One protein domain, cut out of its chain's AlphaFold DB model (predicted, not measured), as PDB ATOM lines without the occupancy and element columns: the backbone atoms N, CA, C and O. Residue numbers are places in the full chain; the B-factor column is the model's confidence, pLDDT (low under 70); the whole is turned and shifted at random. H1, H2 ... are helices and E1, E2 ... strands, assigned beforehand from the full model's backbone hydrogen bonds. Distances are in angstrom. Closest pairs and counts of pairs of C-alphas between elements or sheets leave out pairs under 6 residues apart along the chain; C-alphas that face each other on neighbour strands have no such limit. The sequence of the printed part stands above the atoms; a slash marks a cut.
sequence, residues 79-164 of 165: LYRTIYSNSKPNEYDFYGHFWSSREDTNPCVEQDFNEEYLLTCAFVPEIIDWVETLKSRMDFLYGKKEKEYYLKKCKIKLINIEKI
ATOM      1  N   LEU A  79     -20.773  32.860 -42.590       93.31
ATOM      2  CA  LEU A  79     -20.177  31.750 -41.870       93.31
ATOM      3  C   LEU A  79     -18.669  31.748 -42.085       93.31
ATOM      4  O   LEU A  79     -18.185  32.060 -43.176       93.31
ATOM      5  N   TYR A  80     -17.953  31.340 -41.045       92.12
ATOM      6  CA  TYR A  80     -16.505  31.389 -40.950       92.12
ATOM      7  C   TYR A  80     -15.943  30.009 -40.645       92.12
ATOM      8  O   TYR A  80     -16.548  29.214 -39.917       92.12
ATOM      9  N   ARG A  81     -14.773  29.719 -41.204       90.75
ATOM     10  CA  ARG A  81     -14.027  28.508 -40.889       90.75
ATOM     11  C   ARG A  81     -12.544  28.736 -41.081       90.75
ATOM     12  O   ARG A  81     -12.114  29.131 -42.161       90.75
ATOM     13  N   THR A  82     -11.779  28.379 -40.069       90.62
ATOM     14  CA  THR A  82     -10.326  28.324 -40.161       90.62
ATOM     15  C   THR A  82      -9.875  26.972 -40.702       90.62
ATOM     16  O   THR A  82     -10.413  25.926 -40.319       90.62
ATOM     17  N   ILE A  83      -8.892  26.984 -41.601       88.62
ATOM     18  CA  ILE A  83      -8.204  25.783 -42.077       88.62
ATOM     19  C   ILE A  83      -6.692  25.995 -42.110       88.62
ATOM     20  O   ILE A  83      -6.214  27.100 -42.347       88.62
ATOM     21  N   TYR A  84      -5.957  24.902 -41.965       88.25
ATOM     22  CA  TYR A  84      -4.516  24.850 -42.184       88.25
ATOM     23  C   TYR A  84      -4.227  24.231 -43.561       88.25
ATOM     24  O   TYR A  84      -4.829  23.218 -43.925       88.25
ATOM     25  N   SER A  85      -3.357  24.854 -44.362       87.25
ATOM     26  CA  SER A  85      -3.049  24.412 -45.733       87.25
ATOM     27  C   SER A  85      -1.651  24.849 -46.175       87.25
ATOM     28  O   SER A  85      -1.173  25.902 -45.785       87.25
ATOM     29  N   ASN A  86      -1.001  24.079 -47.052       87.44
ATOM     30  CA  ASN A  86       0.284  24.463 -47.671       87.44
ATOM     31  C   ASN A  86       0.125  25.335 -48.928       87.44
ATOM     32  O   ASN A  86       1.110  25.725 -49.553       87.44
ATOM     33  N   SER A  87      -1.111  25.564 -49.362       89.00
ATOM     34  CA  SER A  87      -1.417  26.352 -50.551       89.00
ATOM     35  C   SER A  87      -2.708  27.130 -50.367       89.00
ATOM     36  O   SER A  87      -3.622  26.665 -49.678       89.00
ATOM     37  N   LYS A  88      -2.818  28.262 -51.068       91.75
ATOM     38  CA  LYS A  88      -4.030  29.079 -51.062       91.75
ATOM     39  C   LYS A  88      -5.274  28.238 -51.424       91.75
ATOM     40  O   LYS A  88      -5.258  27.571 -52.461       91.75
ATOM     41  N   PRO A  89      -6.344  28.287 -50.612       93.44
ATOM     42  CA  PRO A  89      -7.600  27.583 -50.882       93.44
ATOM     43  C   PRO A  89      -8.265  27.997 -52.207       93.44
ATOM     44  O   PRO A  89      -8.144  29.138 -52.658       93.44
ATOM     45  N   ASN A  90      -9.006  27.072 -52.820       95.38
ATOM     46  CA  ASN A  90      -9.834  27.321 -54.004       95.38
ATOM     47  C   ASN A  90     -11.115  28.106 -53.654       95.38
ATOM     48  O   ASN A  90     -11.747  27.877 -52.628       95.38
ATOM     49  N   GLU A  91     -11.599  28.967 -54.550       95.50
ATOM     50  CA  GLU A  91     -12.845  29.722 -54.309       95.50
ATOM     51  C   GLU A  91     -14.088  28.817 -54.177       95.50
ATOM     52  O   GLU A  91     -15.059  29.185 -53.519       95.50
ATOM     53  N   TYR A  92     -14.074  27.626 -54.789       95.94
ATOM     54  CA  TYR A  92     -15.211  26.705 -54.781       95.94
ATOM     55  C   TYR A  92     -14.799  25.257 -54.510       95.94
ATOM     56  O   TYR A  92     -14.471  24.502 -55.432       95.94
ATOM     57  N   ASP A  93     -14.850  24.857 -53.240       95.44
ATOM     58  CA  ASP A  93     -14.468  23.510 -52.811       95.44
ATOM     59  C   ASP A  93     -15.152  23.074 -51.506       95.44
ATOM     60  O   ASP A  93     -15.928  23.820 -50.910       95.44
ATOM     61  N   PHE A  94     -14.905  21.837 -51.080       94.38
ATOM     62  CA  PHE A  94     -15.323  21.334 -49.774       94.38
ATOM     63  C   PHE A  94     -14.221  21.546 -48.734       94.38
ATOM     64  O   PHE A  94     -13.127  21.007 -48.870       94.38
ATOM     65  N   TYR A  95     -14.549  22.261 -47.657       91.88
ATOM     66  CA  TYR A  95     -13.592  22.593 -46.595       91.88
ATOM     67  C   TYR A  95     -13.870  21.916 -45.259       91.88
ATOM     68  O   TYR A  95     -13.163  22.182 -44.294       91.88
ATOM     69  N   GLY A  96     -14.856  21.024 -45.189       90.62
ATOM     70  CA  GLY A  96     -15.317  20.417 -43.944       90.62
ATOM     71  C   GLY A  96     -16.717  20.881 -43.554       90.62
ATOM     72  O   GLY A  96     -17.337  21.704 -44.230       90.62
ATOM     73  N   HIS A  97     -17.213  20.301 -42.465       91.00
ATOM     74  CA  HIS A  97     -18.608  20.428 -42.050       91.00
ATOM     75  C   HIS A  97     -18.861  21.566 -41.069       91.00
ATOM     76  O   HIS A  97     -19.887  22.219 -41.177       91.00
ATOM     77  N   PHE A  98     -17.945  21.813 -40.137       90.19
ATOM     78  CA  PHE A  98     -18.166  22.744 -39.034       90.19
ATOM     79  C   PHE A  98     -17.803  24.174 -39.427       90.19
ATOM     80  O   PHE A  98     -16.660  24.456 -39.790       90.19
ATOM     81  N   TRP A  99     -18.782  25.067 -39.392       91.31
ATOM     82  CA  TRP A  99     -18.611  26.484 -39.698       91.31
ATOM     83  C   TRP A  99     -19.245  27.317 -38.595       91.31
ATOM     84  O   TRP A  99     -20.344  27.012 -38.149       91.31
ATOM     85  N   SER A 100     -18.585  28.376 -38.150       89.44
ATOM     86  CA  SER A 100     -19.103  29.226 -37.082       89.44
ATOM     87  C   SER A 100     -19.804  30.463 -37.638       89.44
ATOM     88  O   SER A 100     -19.466  30.943 -38.716       89.44
ATOM     89  N   SER A 101     -20.770  31.009 -36.900       87.38
ATOM     90  CA  SER A 101     -21.313  32.351 -37.166       87.38
ATOM     91  C   SER A 101     -20.415  33.474 -36.646       87.38
ATOM     92  O   SER A 101     -20.759  34.644 -36.798       87.38
ATOM     93  N   ARG A 102     -19.274  33.145 -36.029       85.25
ATOM     94  CA  ARG A 102     -18.292  34.122 -35.559       85.25
ATOM     95  C   ARG A 102     -16.931  33.877 -36.188       85.25
ATOM     96  O   ARG A 102     -16.563  32.743 -36.476       85.25
ATOM     97  N   GLU A 103     -16.215  34.969 -36.388       84.56
ATOM     98  CA  GLU A 103     -14.889  34.998 -36.999       84.56
ATOM     99  C   GLU A 103     -13.781  34.534 -36.041       84.56
ATOM    100  O   GLU A 103     -12.777  33.984 -36.479       84.56
ATOM    101  N   ASP A 104     -13.975  34.731 -34.734       77.62
ATOM    102  CA  ASP A 104     -12.996  34.442 -33.680       77.62
ATOM    103  C   ASP A 104     -12.981  32.974 -33.232       77.62
ATOM    104  O   ASP A 104     -12.102  32.549 -32.479       77.62
ATOM    105  N   THR A 105     -13.949  32.181 -33.683       66.31
ATOM    106  CA  THR A 105     -14.026  30.754 -33.387       66.31
ATOM    107  C   THR A 105     -13.131  29.986 -34.344       66.31
ATOM    108  O   THR A 105     -13.331  30.012 -35.557       66.31
ATOM    109  N   ASN A 106     -12.162  29.264 -33.783       62.50
ATOM    110  CA  ASN A 106     -11.249  28.414 -34.532       62.50
ATOM    111  C   ASN A 106     -11.738  26.953 -34.468       62.50
ATOM    112  O   ASN A 106     -11.385  26.243 -33.526       62.50
ATOM    113  N   PRO A 107     -12.552  26.467 -35.425       57.81
ATOM    114  CA  PRO A 107     -13.007  25.073 -35.440       57.81
ATOM    115  C   PRO A 107     -11.902  24.100 -35.898       57.81
ATOM    116  O   PRO A 107     -12.201  22.991 -36.349       57.81
ATOM    117  N   CYS A 108     -10.629  24.512 -35.885       58.12
ATOM    118  CA  CYS A 108      -9.531  23.742 -36.447       58.12
ATOM    119  C   CYS A 108      -8.529  23.319 -35.374       58.12
ATOM    120  O   CYS A 108      -7.982  24.137 -34.639       58.12
ATOM    121  N   VAL A 109      -8.251  22.017 -35.330       58.28
ATOM    122  CA  VAL A 109      -7.074  21.482 -34.646       58.28
ATOM    123  C   VAL A 109      -5.858  21.834 -35.501       58.28
ATOM    124  O   VAL A 109      -5.852  21.540 -36.696       58.28
ATOM    125  N   GLU A 110      -4.855  22.467 -34.896       58.38
ATOM    126  CA  GLU A 110      -3.568  22.769 -35.529       58.38
ATOM    127  C   GLU A 110      -2.952  21.486 -36.114       58.38
ATOM    128  O   GLU A 110      -2.877  20.453 -35.445       58.38
ATOM    129  N   GLN A 111      -2.581  21.525 -37.394       63.03
ATOM    130  CA  GLN A 111      -1.901  20.428 -38.095       63.03
ATOM    131  C   GLN A 111      -0.535  20.913 -38.590       63.03
ATOM    132  O   GLN A 111      -0.303  22.116 -38.638       63.03
ATOM    133  N   ASP A 112       0.341  19.988 -39.007       65.50
ATOM    134  CA  ASP A 112       1.694  20.245 -39.547       65.50
ATOM    135  C   ASP A 112       1.706  21.003 -40.905       65.50
ATOM    136  O   ASP A 112       2.516  20.719 -41.793       65.50
ATOM    137  N   PHE A 113       0.784  21.939 -41.128       69.81
ATOM    138  CA  PHE A 113       0.799  22.845 -42.270       69.81
ATOM    139  C   PHE A 113       1.277  24.227 -41.835       69.81
ATOM    140  O   PHE A 113       1.010  24.679 -40.726       69.81
ATOM    141  N   ASN A 114       1.965  24.912 -42.744       74.38
ATOM    142  CA  ASN A 114       2.665  26.151 -42.414       74.38
ATOM    143  C   ASN A 114       1.806  27.417 -42.536       74.38
ATOM    144  O   ASN A 114       2.293  28.485 -42.180       74.38
ATOM    145  N   GLU A 115       0.598  27.332 -43.100       87.88
ATOM    146  CA  GLU A 115      -0.252  28.505 -43.317       87.88
ATOM    147  C   GLU A 115      -1.671  28.279 -42.795       87.88
ATOM    148  O   GLU A 115      -2.287  27.233 -43.035       87.88
ATOM    149  N   GLU A 116      -2.194  29.300 -42.125       89.44
ATOM    150  CA  GLU A 116      -3.548  29.342 -41.579       89.44
ATOM    151  C   GLU A 116      -4.411  30.287 -42.419       89.44
ATOM    152  O   GLU A 116      -4.026  31.425 -42.705       89.44
ATOM    153  N   TYR A 117      -5.596  29.822 -42.812       91.31
ATOM    154  CA  TYR A 117      -6.544  30.586 -43.614       91.31
ATOM    155  C   TYR A 117      -7.905  30.693 -42.931       91.31
ATOM    156  O   TYR A 117      -8.506  29.676 -42.581       91.31
ATOM    157  N   LEU A 118      -8.434  31.913 -42.856       92.94
ATOM    158  CA  LEU A 118      -9.833  32.191 -42.556       92.94
ATOM    159  C   LEU A 118     -10.643  32.176 -43.853       92.94
ATOM    160  O   LEU A 118     -10.413  32.962 -44.777       92.94
ATOM    161  N   LEU A 119     -11.612  31.271 -43.915       94.38
ATOM    162  CA  LEU A 119     -12.561  31.158 -45.010       94.38
ATOM    163  C   LEU A 119     -13.886  31.786 -44.602       94.38
ATOM    164  O   LEU A 119     -14.390  31.521 -43.511       94.38
ATOM    165  N   THR A 120     -14.495  32.543 -45.511       95.12
ATOM    166  CA  THR A 120     -15.825  33.130 -45.300       95.12
ATOM    167  C   THR A 120     -16.767  32.708 -46.415       95.12
ATOM    168  O   THR A 120     -16.408  32.787 -47.591       95.12
ATOM    169  N   CYS A 121     -17.997  32.320 -46.084       95.44
ATOM    170  CA  CYS A 121     -19.067  32.107 -47.059       95.44
ATOM    171  C   CYS A 121     -20.377  32.768 -46.615       95.44
ATOM    172  O   CYS A 121     -20.539  33.134 -45.453       95.44
ATOM    173  N   ALA A 122     -21.330  32.911 -47.542       95.69
ATOM    174  CA  ALA A 122     -22.679  33.347 -47.187       95.69
ATOM    175  C   ALA A 122     -23.373  32.275 -46.344       95.69
ATOM    176  O   ALA A 122     -23.231  31.075 -46.604       95.69
ATOM    177  N   PHE A 123     -24.184  32.715 -45.389       94.12
ATOM    178  CA  PHE A 123     -25.135  31.844 -44.725       94.12
ATOM    179  C   PHE A 123     -26.260  31.460 -45.698       94.12
ATOM    180  O   PHE A 123     -27.017  32.308 -46.170       94.12
ATOM    181  N   VAL A 124     -26.371  30.166 -46.011       93.69
ATOM    182  CA  VAL A 124     -27.382  29.624 -46.931       93.69
ATOM    183  C   VAL A 124     -28.138  28.491 -46.217       93.69
ATOM    184  O   VAL A 124     -27.579  27.406 -46.037       93.69
ATOM    185  N   PRO A 125     -29.399  28.696 -45.788       91.38
ATOM    186  CA  PRO A 125     -30.161  27.711 -45.010       91.38
ATOM    187  C   PRO A 125     -30.255  26.315 -45.641       91.38
ATOM    188  O   PRO A 125     -30.390  25.313 -44.935       91.38
ATOM    189  N   GLU A 126     -30.211  26.235 -46.969       92.25
ATOM    190  CA  GLU A 126     -30.393  25.016 -47.752       92.25
ATOM    191  C   GLU A 126     -29.195  24.068 -47.666       92.25
ATOM    192  O   GLU A 126     -29.369  22.850 -47.780       92.25
ATOM    193  N   ILE A 127     -27.991  24.598 -47.448       92.94
ATOM    194  CA  ILE A 127     -26.772  23.788 -47.313       92.94
ATOM    195  C   ILE A 127     -26.506  23.375 -45.865       92.94
ATOM    196  O   ILE A 127     -25.687  22.488 -45.643       92.94
ATOM    197  N   ILE A 128     -27.222  23.955 -44.898       94.31
ATOM    198  CA  ILE A 128     -27.132  23.553 -43.494       94.31
ATOM    199  C   ILE A 128     -27.763  22.165 -43.320       94.31
ATOM    200  O   ILE A 128     -28.871  21.880 -43.801       94.31
ATOM    201  N   ASP A 129     -27.054  21.292 -42.617       95.06
ATOM    202  CA  ASP A 129     -27.614  20.116 -41.975       95.06
ATOM    203  C   ASP A 129     -28.163  20.520 -40.604       95.06
ATOM    204  O   ASP A 129     -27.447  20.618 -39.604       95.06
ATOM    205  N   TRP A 130     -29.456  20.831 -40.572       94.88
ATOM    206  CA  TRP A 130     -30.106  21.323 -39.363       94.88
ATOM    207  C   TRP A 130     -30.186  20.277 -38.250       94.88
ATOM    208  O   TRP A 130     -30.233  20.662 -37.085       94.88
ATOM    209  N   VAL A 131     -30.194  18.979 -38.574       94.50
ATOM    210  CA  VAL A 131     -30.219  17.928 -37.548       94.50
ATOM    211  C   VAL A 131     -28.874  17.880 -36.843       94.50
ATOM    212  O   VAL A 131     -28.839  18.013 -35.622       94.50
ATOM    213  N   GLU A 132     -27.780  17.782 -37.596       92.62
ATOM    214  CA  GLU A 132     -26.440  17.742 -37.003       92.62
ATOM    215  C   GLU A 132     -26.073  19.065 -36.323       92.62
ATOM    216  O   GLU A 132     -25.526  19.062 -35.222       92.62
ATOM    217  N   THR A 133     -26.490  20.202 -36.887       93.50
ATOM    218  CA  THR A 133     -26.334  21.515 -36.237       93.50
ATOM    219  C   THR A 133     -27.017  21.549 -34.866       93.50
ATOM    220  O   THR A 133     -26.422  21.990 -33.882       93.50
ATOM    221  N   LEU A 134     -28.266  21.076 -34.768       94.12
ATOM    222  CA  LEU A 134     -28.979  21.053 -33.490       94.12
ATOM    223  C   LEU A 134     -28.387  20.033 -32.517       94.12
ATOM    224  O   LEU A 134     -28.291  20.353 -31.337       94.12
ATOM    225  N   LYS A 135     -27.966  18.849 -32.983       92.12
ATOM    226  CA  LYS A 135     -27.269  17.856 -32.149       92.12
ATOM    227  C   LYS A 135     -25.978  18.428 -31.560       92.12
ATOM    228  O   LYS A 135     -25.755  18.294 -30.364       92.12
ATOM    229  N   SER A 136     -25.173  19.115 -32.371       89.62
ATOM    230  CA  SER A 136     -23.938  19.768 -31.921       89.62
ATOM    231  C   SER A 136     -24.219  20.854 -30.881       89.62
ATOM    232  O   SER A 136     -23.581  20.902 -29.838       89.62
ATOM    233  N   ARG A 137     -25.228  21.707 -31.110       90.94
ATOM    234  CA  ARG A 137     -25.597  22.779 -30.164       90.94
ATOM    235  C   ARG A 137     -26.361  22.289 -28.923       90.94
ATOM    236  O   ARG A 137     -26.509  23.055 -27.963       90.94
ATOM    237  N   MET A 138     -26.854  21.047 -28.950       92.50
ATOM    238  CA  MET A 138     -27.434  20.345 -27.801       92.50
ATOM    239  C   MET A 138     -26.365  19.870 -26.821       92.50
ATOM    240  O   MET A 138     -26.686  19.609 -25.666       92.50
ATOM    241  N   ASP A 139     -25.117  19.757 -27.278       90.31
ATOM    242  CA  ASP A 139     -24.017  19.338 -26.432       90.31
ATOM    243  C   ASP A 139     -23.878  20.237 -25.199       90.31
ATOM    244  O   ASP A 139     -23.859  21.469 -25.299       90.31
ATOM    245  N   PHE A 140     -23.787  19.606 -24.032       86.00
ATOM    246  CA  PHE A 140     -23.798  20.309 -22.761       86.00
ATOM    247  C   PHE A 140     -22.532  21.154 -22.540       86.00
ATOM    248  O   PHE A 140     -22.633  22.312 -22.124       86.00
ATOM    249  N   LEU A 141     -21.350  20.606 -22.843       84.06
ATOM    250  CA  LEU A 141     -20.069  21.270 -22.579       84.06
ATOM    251  C   LEU A 141     -19.685  22.275 -23.671       84.06
ATOM    252  O   LEU A 141     -19.214  23.381 -23.374       84.06
ATOM    253  N   TYR A 142     -19.871  21.890 -24.930       81.19
ATOM    254  CA  TYR A 142     -19.331  22.583 -26.097       81.19
ATOM    255  C   TYR A 142     -20.408  23.317 -26.900       81.19
ATOM    256  O   TYR A 142     -20.131  24.365 -27.489       81.19
ATOM    257  N   GLY A 143     -21.668  22.876 -26.822       80.44
ATOM    258  CA  GLY A 143     -22.756  23.389 -27.660       80.44
ATOM    259  C   GLY A 143     -23.034  24.888 -27.507       80.44
ATOM    260  O   GLY A 143     -23.471  25.537 -28.459       80.44
ATOM    261  N   LYS A 144     -22.741  25.479 -26.339       75.00
ATOM    262  CA  LYS A 144     -22.844  26.934 -26.108       75.00
ATOM    263  C   LYS A 144     -21.601  27.716 -26.549       75.00
ATOM    264  O   LYS A 144     -21.717  28.907 -26.848       75.00
ATOM    265  N   LYS A 145     -20.425  27.085 -26.533       73.81
ATOM    266  CA  LYS A 145     -19.139  27.734 -26.826       73.81
ATOM    267  C   LYS A 145     -18.914  27.855 -28.326       73.81
ATOM    268  O   LYS A 145     -18.618  28.944 -28.801       73.81
ATOM    269  N   GLU A 146     -19.093  26.754 -29.043       70.50
ATOM    270  CA  GLU A 146     -18.650  26.633 -30.434       70.50
ATOM    271  C   GLU A 146     -19.650  27.274 -31.409       70.50
ATOM    272  O   GLU A 146     -19.256  27.890 -32.401       70.50
ATOM    273  N   LYS A 147     -20.955  27.218 -31.086       79.56
ATOM    274  CA  LYS A 147     -22.049  27.816 -31.884       79.56
ATOM    275  C   LYS A 147     -21.930  27.503 -33.380       79.56
ATOM    276  O   LYS A 147     -22.182  28.338 -34.248       79.56
ATOM    277  N   GLU A 148     -21.571  26.270 -33.684       86.62
ATOM    278  CA  GLU A 148     -21.293  25.855 -35.048       86.62
ATOM    279  C   GLU A 148     -22.574  25.549 -35.829       86.62
ATOM    280  O   GLU A 148     -23.648  25.294 -35.269       86.62
ATOM    281  N   TYR A 149     -22.427  25.605 -37.145       91.69
ATOM    282  CA  TYR A 149     -23.333  25.135 -38.173       91.69
ATOM    283  C   TYR A 149     -22.672  23.967 -38.878       91.69
ATOM    284  O   TYR A 149     -21.550  24.081 -39.374       91.69
ATOM    285  N   TYR A 150     -23.396  22.860 -38.960       92.88
ATOM    286  CA  TYR A 150     -22.967  21.712 -39.733       92.88
ATOM    287  C   TYR A 150     -23.430  21.891 -41.177       92.88
ATOM    288  O   TYR A 150     -24.628  21.907 -41.459       92.88
ATOM    289  N   LEU A 151     -22.496  22.036 -42.109       93.88
ATOM    290  CA  LEU A 151     -22.782  22.087 -43.537       93.88
ATOM    291  C   LEU A 151     -22.842  20.677 -44.123       93.88
ATOM    292  O   LEU A 151     -22.040  19.797 -43.796       93.88
ATOM    293  N   LYS A 152     -23.772  20.463 -45.056       93.75
ATOM    294  CA  LYS A 152     -23.843  19.236 -45.856       93.75
ATOM    295  C   LYS A 152     -22.533  19.020 -46.612       93.75
ATOM    296  O   LYS A 152     -21.786  19.954 -46.894       93.75
ATOM    297  N   LYS A 153     -22.266  17.768 -46.994       93.75
ATOM    298  CA  LYS A 153     -21.104  17.418 -47.821       93.75
ATOM    299  C   LYS A 153     -21.265  17.974 -49.242       93.75
ATOM    300  O   LYS A 153     -21.711  17.272 -50.147       93.75
ATOM    301  N   CYS A 154     -20.928  19.244 -49.430       92.88
ATOM    302  CA  CYS A 154     -21.037  19.950 -50.699       92.88
ATOM    303  C   CYS A 154     -19.919  20.977 -50.871       92.88
ATOM    304  O   CYS A 154     -19.319  21.434 -49.900       92.88
ATOM    305  N   LYS A 155     -19.659  21.360 -52.123       94.94
ATOM    306  CA  LYS A 155     -18.750  22.466 -52.422       94.94
ATOM    307  C   LYS A 155     -19.380  23.788 -51.996       94.94
ATOM    308  O   LYS A 155     -20.539  24.052 -52.321       94.94
ATOM    309  N   ILE A 156     -18.596  24.605 -51.308       95.00
ATOM    310  CA  ILE A 156     -18.976  25.912 -50.785       95.00
ATOM    311  C   ILE A 156     -18.276  26.977 -51.613       95.00
ATOM    312  O   ILE A 156     -17.083  26.868 -51.893       95.00
ATOM    313  N   LYS A 157     -19.026  28.002 -52.023       96.62
ATOM    314  CA  LYS A 157     -18.449  29.183 -52.660       96.62
ATOM    315  C   LYS A 157     -17.989  30.148 -51.576       96.62
ATOM    316  O   LYS A 157     -18.809  30.613 -50.785       96.62
ATOM    317  N   LEU A 158     -16.697  30.440 -51.565       96.75
ATOM    318  CA  LEU A 158     -16.094  31.390 -50.645       96.75
ATOM    319  C   LEU A 158     -16.316  32.823 -51.138       96.75
ATOM    320  O   LEU A 158     -16.267  33.104 -52.334       96.75
ATOM    321  N   ILE A 159     -16.580  33.721 -50.196       96.56
ATOM    322  CA  ILE A 159     -16.655  35.173 -50.401       96.56
ATOM    323  C   ILE A 159     -15.299  35.805 -50.091       96.56
ATOM    324  O   ILE A 159     -14.889  36.739 -50.776       96.56
ATOM    325  N   ASN A 160     -14.603  35.283 -49.079       95.62
ATOM    326  CA  ASN A 160     -13.286  35.749 -48.671       95.62
ATOM    327  C   ASN A 160     -12.370  34.568 -48.318       95.62
ATOM    328  O   ASN A 160     -12.834  33.524 -47.850       95.62
ATOM    329  N   ILE A 161     -11.075  34.761 -48.572       95.38
ATOM    330  CA  ILE A 161      -9.979  33.867 -48.193       95.38
ATOM    331  C   ILE A 161      -8.865  34.761 -47.663       95.38
ATOM    332  O   ILE A 161      -8.175  35.423 -48.445       95.38
ATOM    333  N   GLU A 162      -8.682  34.763 -46.352       93.50
ATOM    334  CA  GLU A 162      -7.683  35.574 -45.666       93.50
ATOM    335  C   GLU A 162      -6.608  34.676 -45.061       93.50
ATOM    336  O   GLU A 162      -6.926  33.681 -44.418       93.50
ATOM    337  N   LYS A 163      -5.334  34.997 -45.297       92.25
ATOM    338  CA  LYS A 163      -4.212  34.315 -44.647       92.25
ATOM    339  C   LYS A 163      -3.963  34.990 -43.297       92.25
ATOM    340  O   LYS A 163      -3.696  36.189 -43.287       92.25
ATOM    341  N   ILE A 164      -4.044  34.232 -42.207       87.56
ATOM    342  CA  ILE A 164      -3.894  34.739 -40.833       87.56
ATOM    343  C   ILE A 164      -2.453  34.556 -40.335       87.56
ATOM    344  O   ILE A 164      -1.912  35.468 -39.713       87.56
TER     345      ILE A 164
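AT A GLANCE: This is residues 79 to 164 of the 165 residues of an uncharacterized protein of Chloroflexi bacterium (UniProt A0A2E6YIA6). A strongly twisted sheet of three strands, E1, E3 and E5, makes one end of the domain, and the helix H1 with the short helix H2 makes the other; between them lies a small ladder of two short strands, E2 and E4, with E2 beside E1 and H1 packed on E4. Two long unnamed stretches, residues 86 to 97 and 101 to 114, join E1 to E2 and E2 to E3. The printed part has 86 residues, in the order E1 E2 E3 H1 H2 E4 E5, and its class is mixed, helices and strands, with under half of the residues in named elements. The sheet orders are E1 - E3 - E5 and E2 - E4, both antiparallel. The whole is compact, with a radius of gyration of the C-alphas of 12.7 A and spans of 35 by 27 by 18 A.

IN THESE COORDINATES: E1, residues 79 to 85, begins at C-alpha 79 (-20.177, 31.750, -41.870) and is 19.0 A long. E2 is residues 98 to 100. E3, residues 115 to 122, is 23.3 A long. H1, residues 130 to 138, begins at C-alpha 130 (-30.106, 21.323, -39.363) and is 11.9 A long. H2 is residues 143 to 146, and E4 is residues 148 to 150. E5, residues 156 to 163, is 18.1 A long, bends by 75 degrees at residue 159 and ends at C-alpha 163 (-4.212, 34.315, -44.647).

HOW THE PARTS SIT: E3 is the inner strand. It is antiparallel to E1 at 154 degrees, with N 81 and O 119 at 3.0 A and N 117 and O 83 at 2.8 A. It is antiparallel to E5 at 142 degrees, with N 118 and O 162 at 2.8 A. Residues 92 to 93 pair, antiparallel, with residues 156 to 157 of E5. The closest C-alphas of E1 and E2 are those of Tyr 80 and Ser 100, 5.1 A apart. E2 and E4 are antiparallel at 141 degrees, with N 149 and O 99 at 2.7 A. The closest C-alphas of H1 and E4, those of Thr 133 and Tyr 150, are 4.9 A apart. H1 and H2 touch only at the corner by their link, with the C-alphas of Arg 137 and Gly 143 closest at 3.8 A. Neither helix is on the sheet of E1, E3 and E5. In H1 every O i to N i+4 pair is within hydrogen-bond range; H2 is too short for such a pair.

THE WHOLE: The two C-alphas farthest apart, those of Ser 87 and Phe 140, are 36.2 A apart. The printed part has no cut. The links E1 to E2 and E2 to E3 are long. Mean pLDDT of the printed part is 87.5, and residues 105 to 113 are under 70.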